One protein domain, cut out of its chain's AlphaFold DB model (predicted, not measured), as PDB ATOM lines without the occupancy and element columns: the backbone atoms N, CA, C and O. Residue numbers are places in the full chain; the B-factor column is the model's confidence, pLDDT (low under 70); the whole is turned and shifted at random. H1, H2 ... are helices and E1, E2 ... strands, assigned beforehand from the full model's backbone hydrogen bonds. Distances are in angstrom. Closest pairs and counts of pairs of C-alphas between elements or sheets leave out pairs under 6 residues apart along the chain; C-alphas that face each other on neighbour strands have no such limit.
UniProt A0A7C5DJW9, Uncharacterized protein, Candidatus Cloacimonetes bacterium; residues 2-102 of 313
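Overview. This is residues 2 to 102 of the 313 residues of an uncharacterized protein of Candidatus Cloacimonetes bacterium (UniProt A0A7C5DJW9). A long, twisted sheet of four antiparallel strands, in the order E1, E2, E3, E4, makes the body, and one helix, H1, slants away from it as an arm; residues 2 to 12, of which 3 to 12 belong to H1, stand free. The printed part has 101 residues, in the order H1, E1, E2, E3, E4; its class is mixed, helices and strands. It is extended, with a radius of gyration of the C-alphas of 20.2 A and spans of 67 by 34 by 17 A.

Along the chain. H1, residues 3 to 23, begins at C-alpha 3 (-55.456, 26.858, 9.549) and is 31.5 A long. E1, residues 28 to 44, measures 53.0 A; E2, residues 47 to 66, 59.5 A; E3, residues 70 to 86, 52.6 A. E4, residues 91 to 102, measures 33.6 A and ends at C-alpha 102 (-41.550, 10.747, 8.545).

Arrangement. H1 only grazes the sheet with its residues 13 to 23; the closest C-alphas of H1 and E2 are those of Leu 21 and Ile 64, 7.6 A apart. In H1, 15 of 17 O i to N i+4 pairs are within hydrogen-bond range. E1 to E4 form a meander, each strand the antiparallel neighbour of the one before. Within hydrogen-bond range are N 36 and O 55 of hairpin E1 and E2, 2.8 A, N 54 and O 82 of hairpin E2 and E3, 2.8 A, and N 81 and O 96 of hairpin E3 and E4, 2.9 A. The edge strands E1 and E4 are apart.

Size, cuts and confidence. The C-alphas farthest apart, of Ser 46 and Lys 68, are 68.3 A apart. The printed part has no cut, and its four links are tight. Residues 2 to 26 and 44 to 47 have pLDDT under 70.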
ATOM      1  N   ILE A   2     -56.716  29.518   6.423       39.78
ATOM      2  CA  ILE A   2     -55.405  28.870   6.206       39.78
ATOM      3  C   ILE A   2     -55.130  27.757   7.247       39.78
ATOM      4  O   ILE A   2     -54.658  26.691   6.872       39.78
ATOM      5  N   GLU A   3     -55.600  27.893   8.495       29.59
ATOM      6  CA  GLU A   3     -55.456  26.858   9.549       29.59
ATOM      7  C   GLU A   3     -56.149  25.512   9.257       29.59
ATOM      8  O   GLU A   3     -55.783  24.476   9.808       29.59
ATOM      9  N   ILE A   4     -57.149  25.478   8.371       32.00
ATOM     10  CA  ILE A   4     -57.926  24.251   8.111       32.00
ATOM     11  C   ILE A   4     -57.155  23.281   7.193       32.00
ATOM     12  O   ILE A   4     -57.337  22.063   7.280       32.00
ATOM     13  N   LYS A   5     -56.255  23.785   6.332       34.06
ATOM     14  CA  LYS A   5     -55.514  22.948   5.369       34.06
ATOM     15  C   LYS A   5     -54.350  22.193   6.008       34.06
ATOM     16  O   LYS A   5     -54.127  21.033   5.664       34.06
ATOM     17  N   GLU A   6     -53.649  22.803   6.957       37.12
ATOM     18  CA  GLU A   6     -52.510  22.168   7.630       37.12
ATOM     19  C   GLU A   6     -52.963  20.998   8.518       37.12
ATOM     20  O   GLU A   6     -52.409  19.895   8.471       37.12
ATOM     21  N   HIS A   7     -54.083  21.189   9.221       37.62
ATOM     22  CA  HIS A   7     -54.726  20.138  10.005       37.62
ATOM     23  C   HIS A   7     -55.210  18.965   9.143       37.62
ATOM     24  O   HIS A   7     -55.201  17.820   9.596       37.62
ATOM     25  N   SER A   8     -55.623  19.231   7.899       37.78
ATOM     26  CA  SER A   8     -56.072  18.198   6.963       37.78
ATOM     27  C   SER A   8     -54.914  17.343   6.441       37.78
ATOM     28  O   SER A   8     -55.085  16.130   6.341       37.78
ATOM     29  N   LYS A   9     -53.738  17.927   6.172       47.97
ATOM     30  CA  LYS A   9     -52.543  17.179   5.736       47.97
ATOM     31  C   LYS A   9     -52.003  16.272   6.848       47.97
ATOM     32  O   LYS A   9     -51.815  15.083   6.605       47.97
ATOM     33  N   LYS A  10     -51.886  16.784   8.085       46.34
ATOM     34  CA  LYS A  10     -51.487  15.991   9.272       46.34
ATOM     35  C   LYS A  10     -52.446  14.812   9.520       46.34
ATOM     36  O   LYS A  10     -52.004  13.718   9.859       46.34
ATOM     37  N   LYS A  11     -53.751  15.001   9.277       48.66
ATOM     38  CA  LYS A  11     -54.763  13.932   9.367       48.66
ATOM     39  C   LYS A  11     -54.639  12.884   8.261       48.66
ATOM     40  O   LYS A  11     -54.810  11.711   8.556       48.66
ATOM     41  N   ILE A  12     -54.346  13.273   7.018       54.09
ATOM     42  CA  ILE A  12     -54.205  12.319   5.904       54.09
ATOM     43  C   ILE A  12     -52.986  11.418   6.115       54.09
ATOM     44  O   ILE A  12     -53.113  10.206   5.961       54.09
ATOM     45  N   THR A  13     -51.849  11.978   6.542       53.78
ATOM     46  CA  THR A  13     -50.659  11.183   6.877       53.78
ATOM     47  C   THR A  13     -50.951  10.232   8.037       53.78
ATOM     48  O   THR A  13     -50.716   9.038   7.910       53.78
ATOM     49  N   LEU A  14     -51.580  10.716   9.117       56.22
ATOM     50  CA  LEU A  14     -51.966   9.882  10.262       56.22
ATOM     51  C   LEU A  14     -52.939   8.748   9.874       56.22
ATOM     52  O   LEU A  14     -52.797   7.626  10.356       56.22
ATOM     53  N   ILE A  15     -53.914   9.021   9.000       61.97
ATOM     54  CA  ILE A  15     -54.891   8.029   8.522       61.97
ATOM     55  C   ILE A  15     -54.219   6.988   7.625       61.97
ATOM     56  O   ILE A  15     -54.509   5.805   7.778       61.97
ATOM     57  N   LEU A  16     -53.314   7.389   6.729       56.81
ATOM     58  CA  LEU A  16     -52.545   6.451   5.908       56.81
ATOM     59  C   LEU A  16     -51.657   5.556   6.780       56.81
ATOM     60  O   LEU A  16     -51.655   4.343   6.583       56.81
ATOM     61  N   THR A  17     -50.994   6.114   7.795       56.91
ATOM     62  CA  THR A  17     -50.182   5.342   8.747       56.91
ATOM     63  C   THR A  17     -51.033   4.351   9.548       56.91
ATOM     64  O   THR A  17     -50.681   3.177   9.644       56.91
ATOM     65  N   LEU A  18     -52.195   4.772  10.064       58.56
ATOM     66  CA  LEU A  18     -53.127   3.886  10.781       58.56
ATOM     67  C   LEU A  18     -53.741   2.812   9.871       58.56
ATOM     68  O   LEU A  18     -53.928   1.678  10.306       58.56
ATOM     69  N   PHE A  19     -54.032   3.143   8.611       59.97
ATOM     70  CA  PHE A  19     -54.563   2.199   7.626       59.97
ATOM     71  C   PHE A  19     -53.530   1.121   7.272       59.97
ATOM     72  O   PHE A  19     -53.864  -0.059   7.228       59.97
ATOM     73  N   VAL A  20     -52.263   1.496   7.090       55.53
ATOM     74  CA  VAL A  20     -51.175   0.546   6.806       55.53
ATOM     75  C   VAL A  20     -50.899  -0.377   8.002       55.53
ATOM     76  O   VAL A  20     -50.709  -1.578   7.802       55.53
ATOM     77  N   LEU A  21     -50.962   0.153   9.231       55.28
ATOM     78  CA  LEU A  21     -50.811  -0.614  10.475       55.28
ATOM     79  C   LEU A  21     -51.970  -1.585  10.749       55.28
ATOM     80  O   LEU A  21     -51.763  -2.611  11.388       55.28
ATOM     81  N   TYR A  22     -53.188  -1.281  10.287       55.31
ATOM     82  CA  TYR A  22     -54.359  -2.127  10.545       55.31
ATOM     83  C   TYR A  22     -54.372  -3.416   9.706       55.31
ATOM     84  O   TYR A  22     -54.922  -4.424  10.142       55.31
ATOM     85  N   PHE A  23     -53.780  -3.399   8.507       51.25
ATOM     86  CA  PHE A  23     -53.912  -4.496   7.540       51.25
ATOM     87  C   PHE A  23     -52.702  -5.429   7.431       51.25
ATOM     88  O   PHE A  23     -52.817  -6.456   6.764       51.25
ATOM     89  N   ASN A  24     -51.571  -5.127   8.076       55.94
ATOM     90  CA  ASN A  24     -50.367  -5.955   7.973       55.94
ATOM     91  C   ASN A  24     -49.782  -6.266   9.356       55.94
ATOM     92  O   ASN A  24     -49.623  -5.345  10.161       55.94
ATOM     93  N   PRO A  25     -49.437  -7.534   9.653       63.66
ATOM     94  CA  PRO A  25     -48.640  -7.838  10.830       63.66
ATOM     95  C   PRO A  25     -47.279  -7.150  10.685       63.66
ATOM     96  O   PRO A  25     -46.559  -7.392   9.722       63.66
ATOM     97  N   VAL A  26     -46.946  -6.279  11.635       68.44
ATOM     98  CA  VAL A  26     -45.617  -5.664  11.720       68.44
ATOM     99  C   VAL A  26     -44.596  -6.768  11.993       68.44
ATOM    100  O   VAL A  26     -44.716  -7.488  12.984       68.44
ATOM    101  N   ASN A  27     -43.592  -6.893  11.125       79.56
ATOM    102  CA  ASN A  27     -42.533  -7.893  11.253       79.56
ATOM    103  C   ASN A  27     -41.555  -7.534  12.375       79.56
ATOM    104  O   ASN A  27     -41.150  -8.396  13.155       79.56
ATOM    105  N   SER A  28     -41.175  -6.258  12.459       85.19
ATOM    106  CA  SER A  28     -40.293  -5.750  13.506       85.19
ATOM    107  C   SER A  28     -40.610  -4.298  13.863       85.19
ATOM    108  O   SER A  28     -41.053  -3.509  13.028       85.19
ATOM    109  N   LEU A  29     -40.384  -3.958  15.133       89.44
ATOM    110  CA  LEU A  29     -40.500  -2.611  15.681       89.44
ATOM    111  C   LEU A  29     -39.191  -2.281  16.394       89.44
ATOM    112  O   LEU A  29     -38.772  -3.012  17.290       89.44
ATOM    113  N   THR A  30     -38.585  -1.159  16.024       91.44
ATOM    114  CA  THR A  30     -37.432  -0.586  16.719       91.44
ATOM    115  C   THR A  30     -37.808   0.786  17.254       91.44
ATOM    116  O   THR A  30     -38.416   1.591  16.550       91.44
ATOM    117  N   LEU A  31     -37.443   1.043  18.507       90.38
ATOM    118  CA  LEU A  31     -37.610   2.334  19.159       90.38
ATOM    119  C   LEU A  31     -36.226   2.857  19.542       90.38
ATOM    120  O   LEU A  31     -35.504   2.181  20.280       90.38
ATOM    121  N   LYS A  32     -35.879   4.054  19.075       89.81
ATOM    122  CA  LYS A  32     -34.711   4.800  19.553       89.81
ATOM    123  C   LYS A  32     -35.168   6.100  20.187       89.81
ATOM    124  O   LYS A  32     -36.223   6.629  19.850       89.81
ATOM    125  N   ASN A  33     -34.402   6.568  21.158       88.44
ATOM    126  CA  ASN A  33     -34.767   7.717  21.965       88.44
ATOM    127  C   ASN A  33     -33.513   8.533  22.230       88.44
ATOM    128  O   ASN A  33     -32.620   8.051  22.928       88.44
ATOM    129  N   ASP A  34     -33.500   9.765  21.737       86.44
ATOM    130  CA  ASP A  34     -32.418  10.705  21.996       86.44
ATOM    131  C   ASP A  34     -32.907  11.817  22.918       86.44
ATOM    132  O   ASP A  34     -33.989  12.377  22.736       86.44
ATOM    133  N   ILE A  35     -32.116  12.128  23.943       87.56
ATOM    134  CA  ILE A  35     -32.383  13.228  24.871       87.56
ATOM    135  C   ILE A  35     -31.177  14.154  24.853       87.56
ATOM    136  O   ILE A  35     -30.052  13.724  25.108       87.56
ATOM    137  N   LYS A  36     -31.422  15.440  24.606       85.50
ATOM    138  CA  LYS A  36     -30.418  16.500  24.658       85.50
ATOM    139  C   LYS A  36     -30.761  17.489  25.751       85.50
ATOM    140  O   LYS A  36     -31.921  17.853  25.915       85.50
ATOM    141  N   THR A  37     -29.751  17.980  26.450       87.31
ATOM    142  CA  THR A  37     -29.883  19.108  27.372       87.31
ATOM    143  C   THR A  37     -28.739  20.080  27.143       87.31
ATOM    144  O   THR A  37     -27.619  19.671  26.841       87.31
ATOM    145  N   TRP A  38     -29.009  21.375  27.271       85.75
ATOM    146  CA  TRP A  38     -27.978  22.401  27.156       85.75
ATOM    147  C   TRP A  38     -28.222  23.545  28.134       85.75
ATOM    148  O   TRP A  38     -29.359  23.855  28.493       85.75
ATOM    149  N   LEU A  39     -27.127  24.171  28.566       89.19
ATOM    150  CA  LEU A  39     -27.130  25.343  29.430       89.19
ATOM    151  C   LEU A  39     -26.073  26.328  28.935       89.19
ATOM    152  O   LEU A  39     -24.880  26.055  29.026       89.19
ATOM    153  N   ASN A  40     -26.518  27.494  28.480       86.31
ATOM    154  CA  ASN A  40     -25.650  28.616  28.155       86.31
ATOM    155  C   ASN A  40     -25.812  29.687  29.229       86.31
ATOM    156  O   ASN A  40     -26.926  30.137  29.501       86.31
ATOM    157  N   LEU A  41     -24.706  30.097  29.843       86.81
ATOM    158  CA  LEU A  41     -24.676  31.165  30.838       86.81
ATOM    159  C   LEU A  41     -23.956  32.369  30.238       86.81
ATOM    160  O   LEU A  41     -22.815  32.245  29.797       86.81
ATOM    161  N   PHE A  42     -24.606  33.530  30.250       82.44
ATOM    162  CA  PHE A  42     -23.995  34.781  29.813       82.44
ATOM    163  C   PHE A  42     -23.951  35.761  30.979       82.44
ATOM    164  O   PHE A  42     -24.959  36.032  31.640       82.44
ATOM    165  N   GLU A  43     -22.770  36.321  31.216       74.81
ATOM    166  CA  GLU A  43     -22.563  37.337  32.236       74.81
ATOM    167  C   GLU A  43     -22.319  38.692  31.572       74.81
ATOM    168  O   GLU A  43     -21.343  38.899  30.849       74.81
ATOM    169  N   LYS A  44     -23.221  39.643  31.828       69.81
ATOM    170  CA  LYS A  44     -23.046  41.053  31.475       69.81
ATOM    171  C   LYS A  44     -23.090  41.861  32.766       69.81
ATOM    172  O   LYS A  44     -23.883  41.541  33.639       69.81
ATOM    173  N   LYS A  45     -22.253  42.905  32.876       65.75
ATOM    174  CA  LYS A  45     -21.878  43.698  34.082       65.75
ATOM    175  C   LYS A  45     -22.919  43.938  35.204       65.75
ATOM    176  O   LYS A  45     -22.501  44.340  36.282       65.75
ATOM    177  N   SER A  46     -24.225  43.759  34.993       62.56
ATOM    178  CA  SER A  46     -25.266  43.926  36.019       62.56
ATOM    179  C   SER A  46     -26.418  42.897  35.958       62.56
ATOM    180  O   SER A  46     -27.403  43.056  36.682       62.56
ATOM    181  N   SER A  47     -26.344  41.861  35.120       66.38
ATOM    182  CA  SER A  47     -27.436  40.898  34.930       66.38
ATOM    183  C   SER A  47     -26.925  39.530  34.473       66.38
ATOM    184  O   SER A  47     -26.120  39.406  33.551       66.38
ATOM    185  N   GLN A  48     -27.423  38.486  35.137       74.56
ATOM    186  CA  GLN A  48     -27.191  37.099  34.745       74.56
ATOM    187  C   GLN A  48     -28.258  36.670  33.739       74.56
ATOM    188  O   GLN A  48     -29.455  36.686  34.060       74.56
ATOM    189  N   GLN A  49     -27.809  36.269  32.554       84.25
ATOM    190  CA  GLN A  49     -28.641  35.687  31.511       84.25
ATOM    191  C   GLN A  49     -28.349  34.190  31.418       84.25
ATOM    192  O   GLN A  49     -27.203  33.760  31.568       84.25
ATOM    193  N   TYR A  50     -29.381  33.392  31.169       85.88
ATOM    194  CA  TYR A  50     -29.206  31.963  30.931       85.88
ATOM    195  C   TYR A  50     -30.157  31.479  29.853       85.88
ATOM    196  O   TYR A  50     -31.303  31.927  29.785       85.88
ATOM    197  N   HIS A  51     -29.692  30.535  29.043       87.69
ATOM    198  CA  HIS A  51     -30.522  29.744  28.143       87.69
ATOM    199  C   HIS A  51     -30.405  28.292  28.587       87.69
ATOM    200  O   HIS A  51     -29.319  27.722  28.545       87.69
ATOM    201  N   LEU A  52     -31.503  27.717  29.057       90.19
ATOM    202  CA  LEU A  52     -31.599  26.312  29.434       90.19
ATOM    203  C   LEU A  52     -32.534  25.630  28.447       90.19
ATOM    204  O   LEU A  52     -33.624  26.142  28.206       90.19
ATOM    205  N   GLY A  53     -32.163  24.466  27.935       89.25
ATOM    206  CA  GLY A  53     -33.059  23.696  27.088       89.25
ATOM    207  C   GLY A  53     -32.930  22.197  27.267       89.25
ATOM    208  O   GLY A  53     -31.913  21.681  27.736       89.25
ATOM    209  N   ILE A  54     -34.012  21.517  26.908       90.62
ATOM    210  CA  ILE A  54     -34.118  20.072  26.788       90.62
ATOM    211  C   ILE A  54     -34.826  19.751  25.472       90.62
ATOM    212  O   ILE A  54     -35.811  20.395  25.120       90.62
ATOM    213  N   SER A  55     -34.335  18.759  24.742       89.38
ATOM    214  CA  SER A  55     -35.002  18.191  23.569       89.38
ATOM    215  C   SER A  55     -35.078  16.678  23.727       89.38
ATOM    216  O   SER A  55     -34.158  16.051  24.257       89.38
ATOM    217  N   TYR A  56     -36.203  16.106  23.319       89.81
ATOM    218  CA  TYR A  56     -36.461  14.677  23.298       89.81
ATOM    219  C   TYR A  56     -36.925  14.267  21.904       89.81
ATOM    220  O   TYR A  56     -37.928  14.782  21.405       89.81
ATOM    221  N   LYS A  57     -36.215  13.310  21.303       90.44
ATOM    222  CA  LYS A  57     -36.486  12.809  19.958       90.44
ATOM    223  C   LYS A  57     -36.779  11.310  19.978       90.44
ATOM    224  O   LYS A  57     -35.848  10.501  19.967       90.44
ATOM    225  N   PRO A  58     -38.058  10.909  20.047       91.94
ATOM    226  CA  PRO A  58     -38.440   9.523  19.836       91.94
ATOM    227  C   PRO A  58     -38.426   9.190  18.340       91.94
ATOM    228  O   PRO A  58     -39.096   9.846  17.540       91.94
ATOM    229  N   GLU A  59     -37.709   8.131  17.982       92.00
ATOM    230  CA  GLU A  59     -37.678   7.532  16.648       92.00
ATOM    231  C   GLU A  59     -38.361   6.167  16.692       92.00
ATOM    232  O   GLU A  59     -37.988   5.273  17.458       92.00
ATOM    233  N   ILE A  60     -39.362   6.005  15.834       92.88
ATOM    234  CA  ILE A  60     -40.075   4.753  15.623       92.88
ATOM    235  C   ILE A  60     -39.737   4.259  14.224       92.88
ATOM    236  O   ILE A  60     -40.036   4.931  13.238       92.88
ATOM    237  N   TYR A  61     -39.178   3.058  14.150       93.81
ATOM    238  CA  TYR A  61     -38.942   2.346  12.903       93.81
ATOM    239  C   TYR A  61     -39.757   1.056  12.879       93.81
ATOM    240  O   TYR A  61     -39.740   0.267  13.829       93.81
ATOM    241  N   LEU A  62     -40.472   0.842  11.783       93.12
ATOM    242  CA  LEU A  62     -41.378  -0.276  11.582       93.12
ATOM    243  C   LEU A  62     -41.051  -0.971  10.268       93.12
ATOM    244  O   LEU A  62     -41.112  -0.354   9.207       93.12
ATOM    245  N   GLU A  63     -40.806  -2.275  10.323       92.62
ATOM    246  CA  GLU A  63     -40.814  -3.111   9.129       92.62
ATOM    247  C   GLU A  63     -42.216  -3.702   8.957       92.62
ATOM    248  O   GLU A  63     -42.653  -4.565   9.722       92.62
ATOM    249  N   ILE A  64     -42.948  -3.194   7.968       90.81
ATOM    250  CA  ILE A  64     -44.356  -3.533   7.733       90.81
ATOM    251  C   ILE A  64     -44.464  -4.844   6.956       90.81
ATOM    252  O   ILE A  64     -45.372  -5.638   7.188       90.81
ATOM    253  N   PHE A  65     -43.558  -5.055   6.003       89.31
ATOM    254  CA  PHE A  65     -43.552  -6.237   5.157       89.31
ATOM    255  C   PHE A  65     -42.139  -6.547   4.674       89.31
ATOM    256  O   PHE A  65     -41.391  -5.645   4.307       89.31
ATOM    257  N   GLN A  66     -41.802  -7.831   4.590       90.56
ATOM    258  CA  GLN A  66     -40.537  -8.290   4.030       90.56
ATOM    259  C   GLN A  66     -40.724  -9.659   3.374       90.56
ATOM    260  O   GLN A  66     -41.225 -10.601   3.989       90.56
ATOM    261  N   ASN A  67     -40.307  -9.779   2.115       90.25
ATOM    262  CA  ASN A  67     -40.152 -11.056   1.428       90.25
ATOM    263  C   ASN A  67     -38.831 -11.073   0.633       90.25
ATOM    264  O   ASN A  67     -38.001 -10.179   0.762       90.25
ATOM    265  N   LYS A  68     -38.617 -12.101  -0.200       88.50
ATOM    266  CA  LYS A  68     -37.387 -12.225  -1.006       88.50
ATOM    267  C   LYS A  68     -37.254 -11.186  -2.129       88.50
ATOM    268  O   LYS A  68     -36.164 -11.029  -2.657       88.50
ATOM    269  N   SER A  69     -38.346 -10.551  -2.542       90.50
ATOM    270  CA  SER A  69     -38.387  -9.637  -3.688       90.50
ATOM    271  C   SER A  69     -38.404  -8.168  -3.277       90.50
ATOM    272  O   SER A  69     -37.796  -7.351  -3.962       90.50
ATOM    273  N   PHE A  70     -39.105  -7.828  -2.194       94.00
ATOM    274  CA  PHE A  70     -39.220  -6.464  -1.697       94.00
ATOM    275  C   PHE A  70     -39.518  -6.412  -0.190       94.00
ATOM    276  O   PHE A  70     -40.039  -7.362   0.404       94.00
ATOM    277  N   SER A  71     -39.225  -5.263   0.409       94.81
ATOM    278  CA  SER A  71     -39.612  -4.879   1.760       94.81
ATOM    279  C   SER A  71     -40.324  -3.528   1.753       94.81
ATOM    280  O   SER A  71     -40.143  -2.711   0.848       94.81
ATOM    281  N   ILE A  72     -41.168  -3.316   2.758       95.94
ATOM    282  CA  ILE A  72     -41.802  -2.035   3.047       95.94
ATOM    283  C   ILE A  72     -41.507  -1.697   4.499       95.94
ATOM    284  O   ILE A  72     -41.845  -2.466   5.403       95.94
ATOM    285  N   ASP A  73     -40.911  -0.535   4.709       95.31
ATOM    286  CA  ASP A  73     -40.585  -0.006   6.022       95.31
ATOM    287  C   ASP A  73     -41.024   1.457   6.156       95.31
ATOM    288  O   ASP A  73     -41.338   2.150   5.182       95.31
ATOM    289  N   LEU A  74     -41.150   1.890   7.405       95.06
ATOM    290  CA  LEU A  74     -41.586   3.223   7.778       95.06
ATOM    291  C   LEU A  74     -40.755   3.716   8.954       95.06
ATOM    292  O   LEU A  74     -40.530   2.986   9.918       95.06
ATOM    293  N   GLU A  75     -40.369   4.982   8.895       94.44
ATOM    294  CA  GLU A  75     -39.695   5.687   9.977       94.44
ATOM    295  C   GLU A  75     -40.496   6.934  10.330       94.44
ATOM    296  O   GLU A  75     -41.027   7.627   9.458       94.44
ATOM    297  N   THR A  76     -40.611   7.230  11.617       93.06
ATOM    298  CA  THR A  76     -41.125   8.511  12.093       93.06
ATOM    299  C   THR A  76     -40.356   8.952  13.324       93.06
ATOM    300  O   THR A  76     -40.308   8.239  14.324       93.06
ATOM    301  N   THR A  77     -39.815  10.162  13.247       90.75
ATOM    302  CA  THR A  77     -39.068  10.830  14.306       90.75
ATOM    303  C   THR A  77     -39.738  12.161  14.604       90.75
ATOM    304  O   THR A  77     -39.910  12.997  13.710       90.75
ATOM    305  N   ALA A  78     -40.126  12.358  15.858       89.75
ATOM    306  CA  ALA A  78     -40.611  13.642  16.352       89.75
ATOM    307  C   ALA A  78     -39.498  14.341  17.135       89.75
ATOM    308  O   ALA A  78     -38.676  13.669  17.745       89.75
ATOM    309  N   ASP A  79     -39.484  15.669  17.135       87.81
ATOM    310  CA  ASP A  79     -38.650  16.482  18.015       87.81
ATOM    311  C   ASP A  79     -39.551  17.275  18.952       87.81
ATOM    312  O   ASP A  79     -40.408  18.043  18.514       87.81
ATOM    313  N   LEU A  80     -39.381  17.034  20.248       89.19
ATOM    314  CA  LEU A  80     -40.091  17.716  21.314       89.19
ATOM    315  C   LEU A  80     -39.069  18.513  22.112       89.19
ATOM    316  O   LEU A  80     -38.288  17.936  22.871       89.19
ATOM    317  N   SER A  81     -39.085  19.833  21.972       88.12
ATOM    318  CA  SER A  81     -38.137  20.706  22.654       88.12
ATOM    319  C   SER A  81     -38.837  21.651  23.622       88.12
ATOM    320  O   SER A  81     -39.959  22.113  23.413       88.12
ATOM    321  N   PHE A  82     -38.159  21.911  24.731       89.31
ATOM    322  CA  PHE A  82     -38.536  22.903  25.716       89.31
ATOM    323  C   PHE A  82     -37.310  23.731  26.059       89.31
ATOM    324  O   PHE A  82     -36.267  23.190  26.430       89.31
ATOM    325  N   GLN A  83     -37.451  25.048  25.996       89.38
ATOM    326  CA  GLN A  83     -36.396  25.966  26.384       89.38
ATOM    327  C   GLN A  83     -36.909  27.069  27.296       89.38
ATOM    328  O   GLN A  83     -38.034  27.554  27.177       89.38
ATOM    329  N   ASN A  84     -36.055  27.467  28.230       89.62
ATOM    330  CA  ASN A  84     -36.265  28.581  29.128       89.62
ATOM    331  C   ASN A  84     -35.112  29.566  28.965       89.62
ATOM    332  O   ASN A  84     -33.947  29.239  29.205       89.62
ATOM    333  N   ILE A  85     -35.451  30.775  28.537       85.69
ATOM    334  CA  ILE A  85     -34.487  31.816  28.227       85.69
ATOM    335  C   ILE A  85     -34.762  33.004  29.135       85.69
ATOM    336  O   ILE A  85     -35.835  33.613  29.113       85.69
ATOM    337  N   LYS A  86     -33.752  33.362  29.924       85.69
ATOM    338  CA  LYS A  86     -33.722  34.583  30.716       85.69
ATOM    339  C   LYS A  86     -32.717  35.548  30.111       85.69
ATOM    340  O   LYS A  86     -31.513  35.313  30.175       85.69
ATOM    341  N   ASN A  87     -33.230  36.669  29.620       83.88
ATOM    342  CA  ASN A  87     -32.441  37.812  29.176       83.88
ATOM    343  C   ASN A  87     -32.635  38.995  30.146       83.88
ATOM    344  O   ASN A  87     -33.432  38.918  31.081       83.88
ATOM    345  N   ASP A  88     -31.943  40.114  29.906       78.00
ATOM    346  CA  ASP A  88     -31.940  41.292  30.801       78.00
ATOM    347  C   ASP A  88     -33.333  41.836  31.151       78.00
ATOM    348  O   ASP A  88     -33.534  42.369  32.239       78.00
ATOM    349  N   ALA A  89     -34.295  41.718  30.234       75.69
ATOM    350  CA  ALA A  89     -35.615  42.326  30.381       75.69
ATOM    351  C   ALA A  89     -36.717  41.339  30.794       75.69
ATOM    352  O   ALA A  89     -37.709  41.757  31.392       75.69
ATOM    353  N   LYS A  90     -36.604  40.058  30.415       81.06
ATOM    354  CA  LYS A  90     -37.690  39.072  30.526       81.06
ATOM    355  C   LYS A  90     -37.152  37.645  30.598       81.06
ATOM    356  O   LYS A  90     -36.129  37.324  29.994       81.06
ATOM    357  N   THR A  91     -37.925  36.800  31.270       84.69
ATOM    358  CA  THR A  91     -37.855  35.346  31.135       84.69
ATOM    359  C   THR A  91     -38.983  34.901  30.217       84.69
ATOM    360  O   THR A  91     -40.122  35.338  30.397       84.69
ATOM    361  N   PHE A  92     -38.681  34.039  29.255       86.50
ATOM    362  CA  PHE A  92     -39.684  33.367  28.444       86.50
ATOM    363  C   PHE A  92     -39.399  31.871  28.378       86.50
ATOM    364  O   PHE A  92     -38.259  31.426  28.514       86.50
ATOM    365  N   SER A  93     -40.467  31.104  28.207       87.00
ATOM    366  CA  SER A  93     -40.418  29.667  27.992       87.00
ATOM    367  C   SER A  93     -41.073  29.351  26.664       87.00
ATOM    368  O   SER A  93     -42.142  29.890  26.368       87.00
ATOM    369  N   GLU A  94     -40.460  28.460  25.909       86.12
ATOM    370  CA  GLU A  94     -40.940  28.026  24.611       86.12
ATOM    371  C   GLU A  94     -40.976  26.505  24.570       86.12
ATOM    372  O   GLU A  94     -40.082  25.836  25.094       86.12
ATOM    373  N   THR A  95     -42.036  25.982  23.965       86.25
ATOM    374  CA  THR A  95     -42.205  24.560  23.693       86.25
ATOM    375  C   THR A  95     -42.458  24.418  22.203       86.25
ATOM    376  O   THR A  95     -43.386  25.051  21.694       86.25
ATOM    377  N   ALA A  96     -41.680  23.579  21.530       84.44
ATOM    378  CA  ALA A  96     -41.875  23.250  20.125       84.44
ATOM    379  C   ALA A  96     -42.038  21.736  19.956       84.44
ATOM    380  O   ALA A  96     -41.522  20.938  20.744       84.44
ATOM    381  N   ALA A  97     -42.831  21.353  18.961       83.50
ATOM    382  CA  ALA A  97     -43.130  19.965  18.657       83.50
ATOM    383  C   ALA A  97     -43.292  19.811  17.148       83.50
ATOM    384  O   ALA A  97     -44.332  20.180  16.598       83.50
ATOM    385  N   ASP A  98     -42.285  19.229  16.508       82.00
ATOM    386  CA  ASP A  98     -42.229  19.095  15.058       82.00
ATOM    387  C   ASP A  98     -41.911  17.662  14.640       82.00
ATOM    388  O   ASP A  98     -41.287  16.885  15.364       82.00
ATOM    389  N   PHE A  99     -42.373  17.281  13.451       81.50
ATOM    390  CA  PHE A  99     -41.918  16.043  12.832       81.50
ATOM    391  C   PHE A  99     -40.581  16.313  12.162       81.50
ATOM    392  O   PHE A  99     -40.516  17.094  11.219       81.50
ATOM    393  N   TYR A 100     -39.543  15.640  12.640       81.81
ATOM    394  CA  TYR A 100     -38.195  15.754  12.104       81.81
ATOM    395  C   TYR A 100     -38.015  14.862  10.868       81.81
ATOM    396  O   TYR A 100     -37.498  15.293   9.839       81.81
ATOM    397  N   ARG A 101     -38.509  13.618  10.934       88.25
ATOM    398  CA  ARG A 101     -38.532  12.663   9.813       88.25
ATOM    399  C   ARG A 101     -39.831  11.889   9.830       88.25
ATOM    400  O   ARG A 101     -40.333  11.530  10.888       88.25
ATOM    401  N   SER A 102     -40.398  11.634   8.663       93.25
ATOM    402  CA  SER A 102     -41.550  10.747   8.545       93.25
ATOM    403  C   SER A 102     -41.673  10.288   7.106       93.25
ATOM    404  O   SER A 102     -42.113  11.049   6.241       93.25
TER     405      SER A 102